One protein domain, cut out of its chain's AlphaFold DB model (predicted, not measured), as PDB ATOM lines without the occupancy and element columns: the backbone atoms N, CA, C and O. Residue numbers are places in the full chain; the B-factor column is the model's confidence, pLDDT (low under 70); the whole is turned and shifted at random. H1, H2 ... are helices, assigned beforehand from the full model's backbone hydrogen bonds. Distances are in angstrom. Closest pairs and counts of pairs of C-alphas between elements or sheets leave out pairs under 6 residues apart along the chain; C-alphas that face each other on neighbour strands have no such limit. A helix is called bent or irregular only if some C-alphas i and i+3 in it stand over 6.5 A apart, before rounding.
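What this domain is: This is residues 85 to 130 of the 1005 residues of an uncharacterized protein of Ophiobolus disseminans (UniProt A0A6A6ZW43). Three short helices stand at the corners of a triangle, none touching another, with H1 toward one end of the longest axis, H2 and H3 nearer its middle, and a long loop after H3. That loop, residues 115 to 130, runs out to the opposite end near Thr 120 and then folds back toward the middle. The printed part has 46 residues with three named helices, in the order H1, H2, H3, and no named strand; its class is all helix, though under half of the residues, 20 of 46, are in named elements. The whole is compact, with a radius of gyration of the C-alphas of 10.1 A, and the C-alphas span 30 by 21 by 15 A.

How they stand to each other: After residues 85 to 88 comes H1, residues 89 to 96, which touches no helix. A tight link of five residues, 97 to 101, joins it to H2, residues 102 to 109, and H1 and H2 are apart. One residue, Gly 110, makes the tight link from H2 to H3, residues 111 to 114. H2 and H3 meet only through their link, and they are near each other, with 5 pairs of C-alphas within 10 A. H1 and H3 are apart. In H1 every O i to N i+4 pair is within hydrogen-bond range, while in H2 it is 3 of 4. H3 is too short for such a pair, and its one O i to N i+3 pair is not within range.

Where its parts are: H1 runs from Gly 89, with its C-alpha at (91.738, 59.235, -18.391), to Tyr 96, 10.5 A from first to last C-alpha. H2 runs from Arg 102 to Leu 109 and measures 10.3 A from first to last C-alpha. H2 is irregular, but only just: C-alphas 106 and 109 are 6.6 A apart. H3 runs from Val 111 to Leu 114, whose C-alpha is at (93.714, 50.642, -12.047), 5.1 A from first to last C-alpha. After it, residues 115 to 130 hold no named element.

The domain as a whole: The two C-alphas farthest apart are those of Gly 97 and Thr 120, at 30.1 A. The C-alphas of the first and last printed residues, Pro 85 and Ser 130, are 18.7 A apart. The C-alphas of residues 115 to 130 lie 6 to 15 A from the mean of all C-alphas. The printed part has no cut, and neither of the two links between helices is long. The mean pLDDT of the printed part is 72.2; the 20 residues from 111 to 130 are under 70, and H3 has a mean of 55 against 88 for H1 and 80 for H2.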
ATOM      1  N   PRO A  85      86.927  56.639  -8.096       71.12
ATOM      2  CA  PRO A  85      88.087  56.919  -8.928       71.12
ATOM      3  C   PRO A  85      87.621  56.952 -10.384       71.12
ATOM      4  O   PRO A  85      86.917  56.044 -10.825       71.12
ATOM      5  N   LEU A  86      87.963  58.039 -11.077       81.56
ATOM      6  CA  LEU A  86      87.551  58.299 -12.455       81.56
ATOM      7  C   LEU A  86      87.938  57.096 -13.321       81.56
ATOM      8  O   LEU A  86      89.079  56.635 -13.253       81.56
ATOM      9  N   ALA A  87      86.961  56.541 -14.041       73.00
ATOM     10  CA  ALA A  87      87.079  55.223 -14.654       73.00
ATOM     11  C   ALA A  87      88.054  55.236 -15.836       73.00
ATOM     12  O   ALA A  87      88.718  54.235 -16.102       73.00
ATOM     13  N   THR A  88      88.175  56.380 -16.510       84.56
ATOM     14  CA  THR A  88      89.084  56.598 -17.632       84.56
ATOM     15  C   THR A  88      89.908  57.878 -17.467       84.56
ATOM     16  O   THR A  88      89.565  58.801 -16.723       84.56
ATOM     17  N   GLY A  89      91.002  57.977 -18.231       84.88
ATOM     18  CA  GLY A  89      91.738  59.235 -18.391       84.88
ATOM     19  C   GLY A  89      90.912  60.340 -19.068       84.88
ATOM     20  O   GLY A  89      91.185  61.518 -18.840       84.88
ATOM     21  N   ARG A  90      89.876  59.972 -19.838       82.19
ATOM     22  CA  ARG A  90      88.950  60.891 -20.514       82.19
ATOM     23  C   ARG A  90      88.038  61.598 -19.517       82.19
ATOM     24  O   ARG A  90      87.956  62.819 -19.566       82.19
ATOM     25  N   ASP A  91      87.476  60.875 -18.545       85.38
ATOM     26  CA  ASP A  91      86.668  61.474 -17.469       85.38
ATOM     27  C   ASP A  91      87.494  62.494 -16.662       85.38
ATOM     28  O   ASP A  91      86.995  63.536 -16.239       85.38
ATOM     29  N   PHE A  92      88.789  62.215 -16.459       90.38
ATOM     30  CA  PHE A  92      89.715  63.155 -15.821       90.38
ATOM     31  C   PHE A  92      89.993  64.373 -16.714       90.38
ATOM     32  O   PHE A  92      89.989  65.501 -16.217       90.38
ATOM     33  N   ALA A  93      90.212  64.163 -18.015       89.62
ATOM     34  CA  ALA A  93      90.425  65.242 -18.976       89.62
ATOM     35  C   ALA A  93      89.215  66.181 -19.083       89.62
ATOM     36  O   ALA A  93      89.399  67.397 -19.110       89.62
ATOM     37  N   GLU A  94      87.999  65.635 -19.057       90.50
ATOM     38  CA  GLU A  94      86.751  66.397 -19.052       90.50
ATOM     39  C   GLU A  94      86.546  67.151 -17.727       90.50
ATOM     40  O   GLU A  94      86.335  68.365 -17.734       90.50
ATOM     41  N   LEU A  95      86.692  66.479 -16.576       91.25
ATOM     42  CA  LEU A  95      86.437  67.086 -15.262       91.25
ATOM     43  C   LEU A  95      87.470  68.162 -14.871       91.25
ATOM     44  O   LEU A  95      87.128  69.118 -14.172       91.25
ATOM     45  N   TYR A  96      88.733  68.012 -15.288       90.44
ATOM     46  CA  TYR A  96      89.832  68.918 -14.913       90.44
ATOM     47  C   TYR A  96      90.370  69.784 -16.062       90.44
ATOM     48  O   TYR A  96      91.274  70.592 -15.828       90.44
ATOM     49  N   GLY A  97      89.854  69.633 -17.287       92.56
ATOM     50  CA  GLY A  97      90.305  70.376 -18.472       92.56
ATOM     51  C   GLY A  97      91.747  70.069 -18.905       92.56
ATOM     52  O   GLY A  97      92.382  70.902 -19.551       92.56
ATOM     53  N   ARG A  98      92.299  68.921 -18.488       94.88
ATOM     54  CA  ARG A  98      93.676  68.479 -18.771       94.88
ATOM     55  C   ARG A  98      93.841  66.986 -18.515       94.88
ATOM     56  O   ARG A  98      93.220  66.450 -17.602       94.88
ATOM     57  N   GLU A  99      94.768  66.345 -19.216       94.00
ATOM     58  CA  GLU A  99      95.158  64.967 -18.906       94.00
ATOM     59  C   GLU A  99      95.669  64.809 -17.450       94.00
ATOM     60  O   GLU A  99      96.261  65.740 -16.872       94.00
ATOM     61  N   PRO A 100      95.461  63.630 -16.834       90.31
ATOM     62  CA  PRO A 100      96.027  63.308 -15.531       90.31
ATOM     63  C   PRO A 100      97.549  63.200 -15.620       90.31
ATOM     64  O   PRO A 100      98.097  62.458 -16.434       90.31
ATOM     65  N   THR A 101      98.263  63.909 -14.743       92.06
ATOM     66  CA  THR A 101      99.722  63.752 -14.680       92.06
ATOM     67  C   THR A 101     100.078  62.373 -14.125       92.06
ATOM     68  O   THR A 101      99.336  61.812 -13.318       92.06
ATOM     69  N   ARG A 102     101.245  61.831 -14.502       82.12
ATOM     70  CA  ARG A 102     101.722  60.517 -14.026       82.12
ATOM     71  C   ARG A 102     101.627  60.358 -12.500       82.12
ATOM     72  O   ARG A 102     101.135  59.343 -12.022       82.12
ATOM     73  N   TRP A 103     102.011  61.396 -11.755       88.75
ATOM     74  CA  TRP A 103     101.896  61.437 -10.296       88.75
ATOM     75  C   TRP A 103     100.453  61.238  -9.803       88.75
ATOM     76  O   TRP A 103     100.225  60.554  -8.809       88.75
ATOM     77  N   GLU A 104      99.466  61.805 -10.497       87.62
ATOM     78  CA  GLU A 104      98.046  61.718 -10.140       87.62
ATOM     79  C   GLU A 104      97.419  60.374 -10.527       87.62
ATOM     80  O   GLU A 104      96.569  59.874  -9.790       87.62
ATOM     81  N   LEU A 105      97.874  59.747 -11.615       83.00
ATOM     82  CA  LEU A 105      97.529  58.357 -11.929       83.00
ATOM     83  C   LEU A 105      98.013  57.418 -10.814       83.00
ATOM     84  O   LEU A 105      97.222  56.671 -10.238       83.00
ATOM     85  N   GLU A 106      99.295  57.523 -10.458       78.81
ATOM     86  CA  GLU A 106      99.938  56.686  -9.439       78.81
ATOM     87  C   GLU A 106      99.346  56.915  -8.027       78.81
ATOM     88  O   GLU A 106      99.116  55.946  -7.305       78.81
ATOM     89  N   HIS A 107      99.048  58.168  -7.641       73.38
ATOM     90  CA  HIS A 107      98.737  58.533  -6.245       73.38
ATOM     91  C   HIS A 107      97.311  59.046  -5.970       73.38
ATOM     92  O   HIS A 107      96.929  59.099  -4.801       73.38
ATOM     93  N   LYS A 108      96.514  59.437  -6.981       74.12
ATOM     94  CA  LYS A 108      95.115  59.896  -6.782       74.12
ATOM     95  C   LYS A 108      94.069  58.907  -7.294       74.12
ATOM     96  O   LYS A 108      93.083  58.695  -6.596       74.12
ATOM     97  N   LEU A 109      94.261  58.309  -8.475       74.69
ATOM     98  CA  LEU A 109      93.396  57.209  -8.938       74.69
ATOM     99  C   LEU A 109      93.743  55.911  -8.193       74.69
ATOM    100  O   LEU A 109      92.853  55.180  -7.759       74.69
ATOM    101  N   GLY A 110      95.043  55.685  -7.978       73.75
ATOM    102  CA  GLY A 110      95.570  54.626  -7.128       73.75
ATOM    103  C   GLY A 110      95.531  53.238  -7.770       73.75
ATOM    104  O   GLY A 110      94.666  52.898  -8.580       73.75
ATOM    105  N   VAL A 111      96.470  52.388  -7.352       56.94
ATOM    106  CA  VAL A 111      96.656  51.031  -7.902       56.94
ATOM    107  C   VAL A 111      95.386  50.168  -7.775       56.94
ATOM    108  O   VAL A 111      95.111  49.348  -8.644       56.94
ATOM    109  N   ALA A 112      94.558  50.394  -6.748       51.56
ATOM    110  CA  ALA A 112      93.294  49.679  -6.528       51.56
ATOM    111  C   ALA A 112      92.114  50.144  -7.417       51.56
ATOM    112  O   ALA A 112      91.085  49.462  -7.462       51.56
ATOM    113  N   GLY A 113      92.238  51.289  -8.099       54.00
ATOM    114  CA  GLY A 113      91.351  51.680  -9.199       54.00
ATOM    115  C   GLY A 113      91.803  51.030 -10.507       54.00
ATOM    116  O   GLY A 113      91.034  50.319 -11.147       54.00
ATOM    117  N   LEU A 114      93.089  51.189 -10.836       57.41
ATOM    118  CA  LEU A 114      93.714  50.642 -12.047       57.41
ATOM    119  C   LEU A 114      93.629  49.109 -12.138       57.41
ATOM    120  O   LEU A 114      93.302  48.573 -13.194       57.41
ATOM    121  N   GLY A 115      93.824  48.396 -11.023       53.69
ATOM    122  CA  GLY A 115      93.725  46.932 -10.946       53.69
ATOM    123  C   GLY A 115      92.319  46.345 -11.156       53.69
ATOM    124  O   GLY A 115      92.133  45.150 -10.954       53.69
ATOM    125  N   ARG A 116      91.323  47.166 -11.522       54.25
ATOM    126  CA  ARG A 116      89.981  46.724 -11.940       54.25
ATOM    127  C   ARG A 116      89.766  46.765 -13.454       54.25
ATOM    128  O   ARG A 116      88.739  46.271 -13.903       54.25
ATOM    129  N   LEU A 117      90.677  47.384 -14.209       48.72
ATOM    130  CA  LEU A 117      90.460  47.713 -15.621       48.72
ATOM    131  C   LEU A 117      91.111  46.727 -16.598       48.72
ATOM    132  O   LEU A 117      90.564  46.532 -17.671       48.72
ATOM    133  N   GLY A 118      92.223  46.071 -16.245       52.16
ATOM    134  CA  GLY A 118      92.932  45.178 -17.168       52.16
ATOM    135  C   GLY A 118      93.460  43.888 -16.531       52.16
ATOM    136  O   GLY A 118      93.679  43.849 -15.316       52.16
ATOM    137  N   PRO A 119      93.690  42.829 -17.335       46.94
ATOM    138  CA  PRO A 119      94.364  41.617 -16.881       46.94
ATOM    139  C   PRO A 119      95.803  41.924 -16.442       46.94
ATOM    140  O   PRO A 119      96.480  42.798 -16.989       46.94
ATOM    141  N   THR A 120      96.286  41.197 -15.438       45.78
ATOM    142  CA  THR A 120      97.591  41.429 -14.805       45.78
ATOM    143  C   THR A 120      98.753  41.167 -15.766       45.78
ATOM    144  O   THR A 120      99.148  40.022 -15.959       45.78
ATOM    145  N   GLY A 121      99.334  42.232 -16.328       50.69
ATOM    146  CA  GLY A 121     100.560  42.155 -17.132       50.69
ATOM    147  C   GLY A 121     100.818  43.355 -18.049       50.69
ATOM    148  O   GLY A 121     101.973  43.657 -18.339       50.69
ATOM    149  N   THR A 122      99.775  44.071 -18.482       53.62
ATOM    150  CA  THR A 122      99.917  45.232 -19.380       53.62
ATOM    151  C   THR A 122     100.363  46.503 -18.652       53.62
ATOM    152  O   THR A 122     100.045  46.721 -17.481       53.62
ATOM    153  N   ASN A 123     101.076  47.380 -19.360       67.31
ATOM    154  CA  ASN A 123     101.542  48.660 -18.835       67.31
ATOM    155  C   ASN A 123     100.369  49.648 -18.668       67.31
ATOM    156  O   ASN A 123      99.580  49.870 -19.585       67.31
ATOM    157  N   VAL A 124     100.284  50.282 -17.494       65.25
ATOM    158  CA  VAL A 124      99.225  51.238 -17.105       65.25
ATOM    159  C   VAL A 124      99.058  52.388 -18.105       65.25
ATOM    160  O   VAL A 124      97.957  52.909 -18.263       65.25
ATOM    161  N   HIS A 125     100.130  52.788 -18.791       62.91
ATOM    162  CA  HIS A 125     100.071  53.861 -19.785       62.91
ATOM    163  C   HIS A 125      99.367  53.471 -21.090       62.91
ATOM    164  O   HIS A 125      98.857  54.361 -21.769       62.91
ATOM    165  N   ASP A 126      99.302  52.182 -21.419       66.00
ATOM    166  CA  ASP A 126      98.706  51.713 -22.671       66.00
ATOM    167  C   ASP A 126      97.177  51.658 -22.525       66.00
ATOM    168  O   ASP A 126      96.457  52.161 -23.381       66.00
ATOM    169  N   TYR A 127      96.680  51.204 -21.364       65.25
ATOM    170  CA  TYR A 127      95.245  51.169 -21.023       65.25
ATOM    171  C   TYR A 127      94.587  52.561 -20.904       65.25
ATOM    172  O   TYR A 127      93.367  52.690 -20.866       65.25
ATOM    173  N   LEU A 128      95.394  53.623 -20.816       62.84
ATOM    174  CA  LEU A 128      94.939  55.020 -20.790       62.84
ATOM    175  C   LEU A 128      95.095  55.723 -22.150       62.84
ATOM    176  O   LEU A 128      94.818  56.917 -22.247       62.84
ATOM    177  N   ARG A 129      95.567  54.999 -23.173       57.81
ATOM    178  CA  ARG A 129      95.801  55.488 -24.542       57.81
ATOM    179  C   ARG A 129      95.134  54.641 -25.620       57.81
ATOM    180  O   ARG A 129      94.959  55.137 -26.726       57.81
ATOM    181  N   SER A 130      94.781  53.394 -25.320       54.94
ATOM    182  CA  SER A 130      93.911  52.585 -26.165       54.94
ATOM    183  C   SER A 130      92.572  53.294 -26.335       54.94
ATOM    184  O   SER A 130      91.859  53.513 -25.351       54.94
TER     185      SER A 130